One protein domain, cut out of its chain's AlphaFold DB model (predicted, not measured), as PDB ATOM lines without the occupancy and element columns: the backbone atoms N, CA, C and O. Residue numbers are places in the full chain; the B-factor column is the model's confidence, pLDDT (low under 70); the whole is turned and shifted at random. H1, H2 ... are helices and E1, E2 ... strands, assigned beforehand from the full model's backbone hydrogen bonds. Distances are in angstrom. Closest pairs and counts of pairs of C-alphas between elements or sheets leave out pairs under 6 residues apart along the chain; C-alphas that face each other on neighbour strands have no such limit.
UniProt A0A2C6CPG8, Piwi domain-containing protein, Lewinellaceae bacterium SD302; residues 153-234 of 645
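What this domain is: This is residues 153 to 234 of the 645 residues of the protein "Piwi domain-containing protein" of Lewinellaceae bacterium SD302 (UniProt A0A2C6CPG8). A small antiparallel sheet of three strands has its longest helix, H2, packed along one face over E2 and E1, with H1 side by side with H2 and running the opposite way. At one end of the sheet, by the start of E1 and the end of E3, a helical hairpin of H3 and H4 is added, with H4 away from the sheet. The printed part has 82 residues with four named helices and three named strands, in the order H1 E1 E2 H2 E3 H3 H4, and the sheet's order is E2 E1 E3. The class is mixed, helices and strands; the whole is compact, with a radius of gyration of the C-alphas of 12.7 A and spans of 34 by 29 by 19 A.

Where its parts are: Begin with the sheet: find C-alpha 174 at (8.504, 16.808, 5.493), from which E1, residues 174 to 179, runs 17.2 A. E2 is residues 185 to 189 and E3 residues 211 to 215, each 13.7 A long. H2, residues 193 to 204, runs 16.7 A. Look for H1 at residues 156 to 164, 12.4 A, starting with C-alpha 156 at (24.129, 20.523, 2.086). H3 is residues 217 to 223, 9.9 A; H4, residues 225 to 234, runs 14.5 A to C-alpha 234 at (8.236, -2.013, -6.164).

How they stand to each other: E1 is the inner strand. E2 and E1 form a hairpin, antiparallel at 161 degrees, with N 177 and O 186 2.9 A apart, within hydrogen-bond range. E1 and E3 are antiparallel at 151 degrees, with N 178 and O 212 within range at 2.8 A. H2 is on the sheet at a height of 9.6 A, over E2 and E1, along the strands at 22 degrees to E2 on the local plane; these are two layers, a helix on one face of a sheet. The closest C-alphas of E2 and H2 are those of Arg 188 and Asn 195, 5.8 A. E2, H2 and E3 make a split strand-helix-strand unit, two strands running the same way with E1 between them, its crossover right-handed. H1 and H2 touch, closest at the C-alphas of Thr 156 and Cys 200, 5.3 A, at a shallow tilt of 23 degrees, opposite ways. H1 is only just on the sheet, with 5 pairs of C-alphas within 10 A, and only grazes it. H3 only grazes the sheet too, with residues 218 to 223. H3 and H4, a helical hairpin, touch at the C-alphas of Ala 221 and Phe 228, 5.3 A, at a shallow tilt of 30 degrees, opposite ways. H4 is not on the sheet and is apart from H1 and H2. In H1, H2, H3 and H4 every O i to N i+4 pair is within hydrogen-bond range.

The domain as a whole: The two C-alphas farthest apart are those of Leu 205 and Ser 233, 36.6 A. The printed part has no cut and no long link. The mean pLDDT of the printed part is 90.0, and no printed residue is under 70.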
ATOM      1  N   GLU A 153      25.881  10.176  -0.539       90.31
ATOM      2  CA  GLU A 153      26.261  10.766   0.744       90.31
ATOM      3  C   GLU A 153      25.466  12.055   0.999       90.31
ATOM      4  O   GLU A 153      25.184  12.824   0.078       90.31
ATOM      5  N   LEU A 154      25.020  12.244   2.242       92.69
ATOM      6  CA  LEU A 154      24.157  13.363   2.582       92.69
ATOM      7  C   LEU A 154      24.993  14.615   2.856       92.69
ATOM      8  O   LEU A 154      25.654  14.691   3.887       92.69
ATOM      9  N   ASP A 155      24.873  15.620   1.993       93.50
ATOM     10  CA  ASP A 155      25.485  16.933   2.179       93.50
ATOM     11  C   ASP A 155      24.474  18.083   1.993       93.50
ATOM     12  O   ASP A 155      23.302  17.901   1.634       93.50
ATOM     13  N   THR A 156      24.934  19.307   2.258       94.00
ATOM     14  CA  THR A 156      24.129  20.523   2.086       94.00
ATOM     15  C   THR A 156      23.713  20.731   0.622       94.00
ATOM     16  O   THR A 156      22.605  21.209   0.358       94.00
ATOM     17  N   ASN A 157      24.533  20.316  -0.351       94.25
ATOM     18  CA  ASN A 157      24.196  20.419  -1.774       94.25
ATOM     19  C   ASN A 157      23.013  19.526  -2.146       94.25
ATOM     20  O   ASN A 157      22.107  19.964  -2.854       94.25
ATOM     21  N   PHE A 158      22.981  18.300  -1.632       94.31
ATOM     22  CA  PHE A 158      21.896  17.358  -1.839       94.31
ATOM     23  C   PHE A 158      20.576  17.891  -1.276       94.31
ATOM     24  O   PHE A 158      19.557  17.873  -1.965       94.31
ATOM     25  N   ILE A 159      20.580  18.434  -0.055       94.75
ATOM     26  CA  ILE A 159      19.373  19.031   0.536       94.75
ATOM     27  C   ILE A 159      18.882  20.235  -0.283       94.75
ATOM     28  O   ILE A 159      17.680  20.346  -0.541       94.75
ATOM     29  N   ASN A 160      19.791  21.094  -0.753       94.06
ATOM     30  CA  ASN A 160      19.442  22.214  -1.630       94.06
ATOM     31  C   ASN A 160      18.879  21.738  -2.979       94.06
ATOM     32  O   ASN A 160      17.879  22.279  -3.448       94.06
ATOM     33  N   LYS A 161      19.458  20.688  -3.579       94.44
ATOM     34  CA  LYS A 161      18.932  20.049  -4.797       94.44
ATOM     35  C   LYS A 161      17.489  19.585  -4.589       94.44
ATOM     36  O   LYS A 161      16.632  19.873  -5.418       94.44
ATOM     37  N   LEU A 162      17.200  18.915  -3.472       93.25
ATOM     38  CA  LEU A 162      15.840  18.469  -3.158       93.25
ATOM     39  C   LEU A 162      14.868  19.636  -2.952       93.25
ATOM     40  O   LEU A 162      13.730  19.542  -3.402       93.25
ATOM     41  N   HIS A 163      15.299  20.720  -2.297       93.44
ATOM     42  CA  HIS A 163      14.483  21.927  -2.130       93.44
ATOM     43  C   HIS A 163      14.117  22.548  -3.481       93.44
ATOM     44  O   HIS A 163      12.951  22.841  -3.725       93.44
ATOM     45  N   ASN A 164      15.093  22.670  -4.381       92.06
ATOM     46  CA  ASN A 164      14.900  23.261  -5.705       92.06
ATOM     47  C   ASN A 164      13.988  22.426  -6.621       92.06
ATOM     48  O   ASN A 164      13.428  22.962  -7.572       92.06
ATOM     49  N   ASN A 165      13.807  21.134  -6.332       90.50
ATOM     50  CA  ASN A 165      12.873  20.269  -7.059       90.50
ATOM     51  C   ASN A 165      11.404  20.466  -6.632       90.50
ATOM     52  O   ASN A 165      10.504  19.925  -7.274       90.50
ATOM     53  N   ILE A 166      11.138  21.209  -5.554       89.56
ATOM     54  CA  ILE A 166       9.780  21.484  -5.080       89.56
ATOM     55  C   ILE A 166       9.210  22.668  -5.868       89.56
ATOM     56  O   ILE A 166       9.786  23.752  -5.877       89.56
ATOM     57  N   SER A 167       8.053  22.480  -6.507       82.75
ATOM     58  CA  SER A 167       7.363  23.564  -7.221       82.75
ATOM     59  C   SER A 167       6.919  24.691  -6.279       82.75
ATOM     60  O   SER A 167       6.552  24.445  -5.127       82.75
ATOM     61  N   GLU A 168       6.897  25.930  -6.780       77.56
ATOM     62  CA  GLU A 168       6.421  27.088  -6.013       77.56
ATOM     63  C   GLU A 168       4.990  26.878  -5.485       77.56
ATOM     64  O   GLU A 168       4.130  26.308  -6.156       77.56
ATOM     65  N   GLY A 169       4.737  27.320  -4.248       71.44
ATOM     66  CA  GLY A 169       3.438  27.174  -3.577       71.44
ATOM     67  C   GLY A 169       3.171  25.797  -2.951       71.44
ATOM     68  O   GLY A 169       2.196  25.644  -2.215       71.44
ATOM     69  N   VAL A 170       4.031  24.796  -3.167       77.19
ATOM     70  CA  VAL A 170       3.897  23.477  -2.531       77.19
ATOM     71  C   VAL A 170       4.417  23.519  -1.092       77.19
ATOM     72  O   VAL A 170       5.571  23.856  -0.848       77.19
ATOM     73  N   SER A 171       3.584  23.107  -0.132       81.44
ATOM     74  CA  SER A 171       3.939  22.998   1.292       81.44
ATOM     75  C   SER A 171       3.814  21.567   1.828       81.44
ATOM     76  O   SER A 171       3.262  20.674   1.169       81.44
ATOM     77  N   GLY A 172       4.308  21.309   3.039       80.31
ATOM     78  CA  GLY A 172       4.139  20.036   3.742       80.31
ATOM     79  C   GLY A 172       5.034  18.912   3.214       80.31
ATOM     80  O   GLY A 172       4.628  17.743   3.237       80.31
ATOM     81  N   VAL A 173       6.224  19.250   2.721       88.94
ATOM     82  CA  VAL A 173       7.256  18.332   2.226       88.94
ATOM     83  C   VAL A 173       8.205  17.980   3.374       88.94
ATOM     84  O   VAL A 173       9.348  18.412   3.455       88.94
ATOM     85  N   ASN A 174       7.721  17.167   4.311       91.56
ATOM     86  CA  ASN A 174       8.504  16.808   5.493       91.56
ATOM     87  C   ASN A 174       9.586  15.766   5.179       91.56
ATOM     88  O   ASN A 174       9.254  14.647   4.768       91.56
ATOM     89  N   ILE A 175      10.851  16.086   5.453       94.19
ATOM     90  CA  ILE A 175      11.975  15.137   5.440       94.19
ATOM     91  C   ILE A 175      12.532  14.966   6.853       94.19
ATOM     92  O   ILE A 175      12.361  15.840   7.702       94.19
ATOM     93  N   SER A 176      13.167  13.825   7.143       94.50
ATOM     94  CA  SER A 176      13.859  13.639   8.430       94.50
ATOM     95  C   SER A 176      15.310  13.241   8.244       94.50
ATOM     96  O   SER A 176      15.556  12.257   7.551       94.50
ATOM     97  N   LEU A 177      16.229  13.932   8.918       94.81
ATOM     98  CA  LEU A 177      17.651  13.585   8.957       94.81
ATOM     99  C   LEU A 177      17.950  12.799  10.228       94.81
ATOM    100  O   LEU A 177      17.381  13.072  11.292       94.81
ATOM    101  N   ARG A 178      18.805  11.788  10.105       92.31
ATOM    102  CA  ARG A 178      19.117  10.832  11.167       92.31
ATOM    103  C   ARG A 178      20.596  10.506  11.178       92.31
ATOM    104  O   ARG A 178      21.193  10.330  10.124       92.31
ATOM    105  N   VAL A 179      21.134  10.321  12.374       89.31
ATOM    106  CA  VAL A 179      22.482   9.784  12.587       89.31
ATOM    107  C   VAL A 179      22.385   8.260  12.742       89.31
ATOM    108  O   VAL A 179      21.589   7.779  13.552       89.31
ATOM    109  N   GLU A 180      23.162   7.487  11.974       81.88
ATOM    110  CA  GLU A 180      23.017   6.020  11.816       81.88
ATOM    111  C   GLU A 180      22.979   5.232  13.133       81.88
ATOM    112  O   GLU A 180      22.169   4.315  13.289       81.88
ATOM    113  N   LYS A 181      23.789   5.624  14.120       78.12
ATOM    114  CA  LYS A 181      23.932   4.889  15.389       78.12
ATOM    115  C   LYS A 181      23.207   5.533  16.573       78.12
ATOM    116  O   LYS A 181      23.069   4.905  17.631       78.12
ATOM    117  N   GLU A 182      22.661   6.732  16.400       80.94
ATOM    118  CA  GLU A 182      22.056   7.516  17.477       80.94
ATOM    119  C   GLU A 182      20.528   7.600  17.352       80.94
ATOM    120  O   GLU A 182      19.938   7.354  16.302       80.94
ATOM    121  N   ARG A 183      19.856   7.960  18.453       71.56
ATOM    122  CA  ARG A 183      18.408   8.250  18.445       71.56
ATOM    123  C   ARG A 183      18.091   9.675  17.984       71.56
ATOM    124  O   ARG A 183      16.919  10.036  17.896       71.56
ATOM    125  N   PHE A 184      19.118  10.475  17.713       79.62
ATOM    126  CA  PHE A 184      18.968  11.863  17.321       79.62
ATOM    127  C   PHE A 184      18.417  11.972  15.895       79.62
ATOM    128  O   PHE A 184      18.884  11.302  14.970       79.62
ATOM    129  N   ARG A 185      17.377  12.792  15.734       88.81
ATOM    130  CA  ARG A 185      16.760  13.097  14.445       88.81
ATOM    131  C   ARG A 185      16.184  14.502  14.458       88.81
ATOM    132  O   ARG A 185      15.680  14.947  15.490       88.81
ATOM    133  N   ILE A 186      16.142  15.122  13.292       92.94
ATOM    134  CA  ILE A 186      15.360  16.331  13.043       92.94
ATOM    135  C   ILE A 186      14.382  16.048  11.903       92.94
ATOM    136  O   ILE A 186      14.728  15.364  10.942       92.94
ATOM    137  N   THR A 187      13.148  16.533  12.021       92.44
ATOM    138  CA  THR A 187      12.140  16.476  10.954       92.44
ATOM    139  C   THR A 187      11.683  17.895  10.666       92.44
ATOM    140  O   THR A 187      11.302  18.606  11.601       92.44
ATOM    141  N   ARG A 188      11.744  18.307   9.399       93.50
ATOM    142  CA  ARG A 188      11.386  19.659   8.954       93.50
ATOM    143  C   ARG A 188      10.695  19.634   7.601       93.50
ATOM    144  O   ARG A 188      10.914  18.713   6.814       93.50
ATOM    145  N   ASP A 189       9.881  20.657   7.360       91.12
ATOM    146  CA  ASP A 189       9.263  20.900   6.061       91.12
ATOM    147  C   ASP A 189      10.284  21.552   5.128       91.12
ATOM    148  O   ASP A 189      10.701  22.687   5.363       91.12
ATOM    149  N   LEU A 190      10.694  20.815   4.100       92.94
ATOM    150  CA  LEU A 190      11.740  21.209   3.168       92.94
ATOM    151  C   LEU A 190      11.324  22.395   2.292       92.94
ATOM    152  O   LEU A 190      12.203  23.072   1.778       92.94
ATOM    153  N   SER A 191      10.029  22.681   2.120       88.69
ATOM    154  CA  SER A 191       9.584  23.826   1.311       88.69
ATOM    155  C   SER A 191       9.817  25.185   1.989       88.69
ATOM    156  O   SER A 191       9.767  26.217   1.325       88.69
ATOM    157  N   ASP A 192      10.066  25.219   3.302       90.38
ATOM    158  CA  ASP A 192      10.310  26.453   4.056       90.38
ATOM    159  C   ASP A 192      11.817  26.776   4.136       90.38
ATOM    160  O   ASP A 192      12.635  25.948   4.538       90.38
ATOM    161  N   LYS A 193      12.196  28.014   3.789       89.56
ATOM    162  CA  LYS A 193      13.607  28.451   3.743       89.56
ATOM    163  C   LYS A 193      14.301  28.475   5.113       89.56
ATOM    164  O   LYS A 193      15.513  28.275   5.184       89.56
ATOM    165  N   ARG A 194      13.578  28.735   6.208       92.50
ATOM    166  CA  ARG A 194      14.146  28.699   7.571       92.50
ATOM    167  C   ARG A 194      14.416  27.257   7.979       92.50
ATOM    168  O   ARG A 194      15.503  26.950   8.461       92.50
ATOM    169  N   ASN A 195      13.461  26.375   7.705       93.81
ATOM    170  CA  ASN A 195      13.599  24.939   7.919       93.81
ATOM    171  C   ASN A 195      14.748  24.336   7.101       93.81
ATOM    172  O   ASN A 195      15.486  23.501   7.621       93.81
ATOM    173  N   LEU A 196      14.929  24.780   5.854       94.62
ATOM    174  CA  LEU A 196      16.067  24.407   5.015       94.62
ATOM    175  C   LEU A 196      17.399  24.732   5.707       94.62
ATOM    176  O   LEU A 196      18.258  23.863   5.824       94.62
ATOM    177  N   LYS A 197      17.543  25.948   6.250       94.75
ATOM    178  CA  LYS A 197      18.746  26.351   6.993       94.75
ATOM    179  C   LYS A 197      18.992  25.473   8.224       94.75
ATOM    180  O   LYS A 197      20.130  25.101   8.487       94.75
ATOM    181  N   GLU A 198      17.943  25.114   8.967       95.75
ATOM    182  CA  GLU A 198      18.069  24.196  10.108       95.75
ATOM    183  C   GLU A 198      18.542  22.796   9.694       95.75
ATOM    184  O   GLU A 198      19.329  22.180  10.412       95.75
ATOM    185  N   LEU A 199      18.083  22.295   8.544       95.81
ATOM    186  CA  LEU A 199      18.507  21.005   8.001       95.81
ATOM    187  C   LEU A 199      19.985  21.022   7.591       95.81
ATOM    188  O   LEU A 199      20.711  20.104   7.963       95.81
ATOM    189  N   CYS A 200      20.439  22.066   6.894       95.38
ATOM    190  CA  CYS A 200      21.851  22.213   6.521       95.38
ATOM    191  C   CYS A 200      22.743  22.333   7.766       95.38
ATOM    192  O   CYS A 200      23.687  21.566   7.918       95.38
ATOM    193  N   ASN A 201      22.362  23.178   8.732       95.50
ATOM    194  CA  ASN A 201      23.081  23.298  10.004       95.50
ATOM    195  C   ASN A 201      23.178  21.954  10.747       95.50
ATOM    196  O   ASN A 201      24.184  21.671  11.388       95.50
ATOM    197  N   PHE A 202      22.130  21.122  10.700       94.75
ATOM    198  CA  PHE A 202      22.159  19.797  11.318       94.75
ATOM    199  C   PHE A 202      23.207  18.886  10.668       94.75
ATOM    200  O   PHE A 202      23.873  18.143  11.388       94.75
ATOM    201  N   ILE A 203      23.336  18.928   9.339       94.38
ATOM    202  CA  ILE A 203      24.356  18.172   8.598       94.38
ATOM    203  C   ILE A 203      25.743  18.665   9.001       94.38
ATOM    204  O   ILE A 203      26.565  17.858   9.421       94.38
ATOM    205  N   ASP A 204      25.961  19.980   8.975       92.88
ATOM    206  CA  ASP A 204      27.255  20.586   9.300       92.88
ATOM    207  C   ASP A 204      27.698  20.261  10.740       92.88
ATOM    208  O   ASP A 204      28.856  19.930  10.978       92.88
ATOM    209  N   LEU A 205      26.764  20.277  11.701       92.75
ATOM    210  CA  LEU A 205      27.018  19.918  13.106       92.75
ATOM    211  C   LEU A 205      27.314  18.426  13.337       92.75
ATOM    212  O   LEU A 205      27.702  18.059  14.444       92.75
ATOM    213  N   ASN A 206      27.066  17.565  12.349       90.94
ATOM    214  CA  ASN A 206      27.274  16.119  12.437       90.94
ATOM    215  C   ASN A 206      28.116  15.602  11.259       90.94
ATOM    216  O   ASN A 206      27.957  14.450  10.861       90.94
ATOM    217  N   ASN A 207      28.979  16.444  10.685       87.19
ATOM    218  CA  ASN A 207      29.791  16.119   9.508       87.19
ATOM    219  C   ASN A 207      30.811  14.988   9.750       87.19
ATOM    220  O   ASN A 207      31.227  14.315   8.815       87.19
ATOM    221  N   ASP A 208      31.185  14.750  11.006       88.44
ATOM    222  CA  ASP A 208      32.038  13.653  11.463       88.44
ATOM    223  C   ASP A 208      31.279  12.319  11.594       88.44
ATOM    224  O   ASP A 208      31.875  11.265  11.834       88.44
ATOM    225  N   LYS A 209      29.951  12.346  11.445       89.56
ATOM    226  CA  LYS A 209      29.068  11.195  11.625       89.56
ATOM    227  C   LYS A 209      28.354  10.850  10.331       89.56
ATOM    228  O   LYS A 209      28.025  11.689   9.504       89.56
ATOM    229  N   LYS A 210      27.979   9.577  10.206       88.94
ATOM    230  CA  LYS A 210      27.136   9.130   9.100       88.94
ATOM    231  C   LYS A 210      25.687   9.581   9.302       88.94
ATOM    232  O   LYS A 210      24.957   9.021  10.132       88.94
ATOM    233  N   VAL A 211      25.284  10.584   8.524       92.69
ATOM    234  CA  VAL A 211      23.925  11.135   8.480       92.69
ATOM    235  C   VAL A 211      23.208  10.666   7.213       92.69
ATOM    236  O   VAL A 211      23.802  10.542   6.149       92.69
ATOM    237  N   PHE A 212      21.911  10.394   7.322       93.75
ATOM    238  CA  PHE A 212      21.059  10.054   6.185       93.75
ATOM    239  C   PHE A 212      19.677  10.699   6.321       93.75
ATOM    240  O   PHE A 212      19.152  10.894   7.423       93.75
ATOM    241  N   ALA A 213      19.075  11.027   5.185       95.38
ATOM    242  CA  ALA A 213      17.706  11.485   5.057       95.38
ATOM    243  C   ALA A 213      16.746  10.296   4.909       95.38
ATOM    244  O   ALA A 213      17.056   9.280   4.293       95.38
ATOM    245  N   THR A 214      15.546  10.435   5.464       94.62
ATOM    246  CA  THR A 214      14.437   9.489   5.289       94.62
ATOM    247  C   THR A 214      13.230  10.197   4.698       94.62
ATOM    248  O   THR A 214      12.888  11.309   5.119       94.62
ATOM    249  N   PHE A 215      12.557   9.519   3.771       93.25
ATOM    250  CA  PHE A 215      11.444  10.071   3.004       93.25
ATOM    251  C   PHE A 215      10.160   9.288   3.263       93.25
ATOM    252  O   PHE A 215      10.157   8.057   3.344       93.25
ATOM    253  N   ASN A 216       9.044  10.006   3.392       89.38
ATOM    254  CA  ASN A 216       7.718   9.401   3.340       89.38
ATOM    255  C   ASN A 216       7.135   9.545   1.923       89.38
ATOM    256  O   ASN A 216       7.539  10.428   1.167       89.38
ATOM    257  N   TYR A 217       6.155   8.703   1.590       88.31
ATOM    258  CA  TYR A 217       5.496   8.673   0.279       88.31
ATOM    259  C   TYR A 217       4.855   9.999  -0.150       88.31
ATOM    260  O   TYR A 217       4.801  10.282  -1.341       88.31
ATOM    261  N   ARG A 218       4.368  10.817   0.792       86.94
ATOM    262  CA  ARG A 218       3.739  12.109   0.481       86.94
ATOM    263  C   ARG A 218       4.781  13.158   0.093       86.94
ATOM    264  O   ARG A 218       4.542  13.907  -0.843       86.94
ATOM    265  N   SER A 219       5.912  13.204   0.797       89.19
ATOM    266  CA  SER A 219       7.025  14.117   0.503       89.19
ATOM    267  C   SER A 219       7.703  13.718  -0.810       89.19
ATOM    268  O   SER A 219       7.648  14.480  -1.761       89.19
ATOM    269  N   LEU A 220       8.200  12.477  -0.888       90.75
ATOM    270  CA  LEU A 220       7.881  11.551  -1.975       90.75
ATOM    271  C   LEU A 220       7.387  12.120  -3.316       90.75
ATOM    272  O   LEU A 220       8.112  12.681  -4.136       90.75
ATOM    273  N   ALA A 221       6.075  11.952  -3.472       89.94
ATOM    274  CA  ALA A 221       5.270  12.366  -4.604       89.94
ATOM    275  C   ALA A 221       5.376  13.856  -4.954       89.94
ATOM    276  O   ALA A 221       5.078  14.210  -6.087       89.94
ATOM    277  N   LYS A 222       5.764  14.719  -4.005       89.19
ATOM    278  CA  LYS A 222       5.921  16.163  -4.222       89.19
ATOM    279  C   LYS A 222       7.322  16.547  -4.700       89.19
ATOM    280  O   LYS A 222       7.440  17.514  -5.437       89.19
ATOM    281  N   ILE A 223       8.358  15.818  -4.279       90.94
ATOM    282  CA  ILE A 223       9.757  16.092  -4.650       90.94
ATOM    283  C   ILE A 223      10.096  15.449  -5.997       90.94
ATOM    284  O   ILE A 223      10.678  16.089  -6.863       90.94
ATOM    285  N   ASN A 224       9.769  14.165  -6.166       91.12
ATOM    286  CA  ASN A 224      10.063  13.419  -7.390       91.12
ATOM    287  C   ASN A 224       8.896  12.462  -7.711       91.12
ATOM    288  O   ASN A 224       8.904  11.292  -7.304       91.12
ATOM    289  N   PRO A 225       7.864  12.945  -8.435       89.56
ATOM    290  CA  PRO A 225       6.692  12.145  -8.795       89.56
ATOM    291  C   PRO A 225       7.022  10.894  -9.621       89.56
ATOM    292  O   PRO A 225       6.284   9.910  -9.558       89.56
ATOM    293  N   SER A 226       8.108  10.921 -10.406       90.75
ATOM    294  CA  SER A 226       8.524   9.787 -11.237       90.75
ATOM    295  C   SER A 226       9.026   8.631 -10.373       90.75
ATOM    296  O   SER A 226       8.432   7.551 -10.397       90.75
ATOM    297  N   VAL A 227      10.015   8.896  -9.511       91.69
ATOM    298  CA  VAL A 227      10.552   7.901  -8.568       91.69
ATOM    299  C   VAL A 227       9.469   7.422  -7.602       91.69
ATOM    300  O   VAL A 227       9.400   6.241  -7.274       91.69
ATOM    301  N   PHE A 228       8.560   8.303  -7.175       92.38
ATOM    302  CA  PHE A 228       7.420   7.898  -6.354       92.38
ATOM    303  C   PHE A 228       6.569   6.799  -7.015       92.38
ATOM    304  O   PHE A 228       6.228   5.823  -6.342       92.38
ATOM    305  N   ARG A 229       6.250   6.919  -8.313       90.31
ATOM    306  CA  ARG A 229       5.487   5.895  -9.050       90.31
ATOM    307  C   ARG A 229       6.251   4.578  -9.147       90.31
ATOM    308  O   ARG A 229       5.658   3.514  -8.964       90.31
ATOM    309  N   GLU A 230       7.557   4.642  -9.378       92.75
ATOM    310  CA  GLU A 230       8.405   3.453  -9.418       92.75
ATOM    311  C   GLU A 230       8.446   2.746  -8.055       92.75
ATOM    312  O   GLU A 230       8.150   1.552  -7.969       92.75
ATOM    313  N   ILE A 231       8.670   3.486  -6.962       91.38
ATOM    314  CA  ILE A 231       8.635   2.934  -5.600       91.38
ATOM    315  C   ILE A 231       7.263   2.337  -5.282       91.38
ATOM    316  O   ILE A 231       7.187   1.264  -4.683       91.38
ATOM    317  N   GLN A 232       6.161   2.980  -5.676       88.38
ATOM    318  CA  GLN A 232       4.828   2.399  -5.492       88.38
ATOM    319  C   GLN A 232       4.705   1.023  -6.153       88.38
ATOM    320  O   GLN A 232       4.145   0.118  -5.539       88.38
ATOM    321  N   SER A 233       5.257   0.840  -7.355       85.38
ATOM    322  CA  SER A 233       5.239  -0.456  -8.043       85.38
ATOM    323  C   SER A 233       6.094  -1.514  -7.329       85.38
ATOM    324  O   SER A 233       5.650  -2.647  -7.141       85.38
ATOM    325  N   LEU A 234       7.279  -1.127  -6.841       87.12
ATOM    326  CA  LEU A 234       8.236  -2.013  -6.164       87.12
ATOM    327  C   LEU A 234       7.820  -2.408  -4.742       87.12
ATOM    328  O   LEU A 234       8.365  -3.354  -4.175       87.12
TER     329      LEU A 234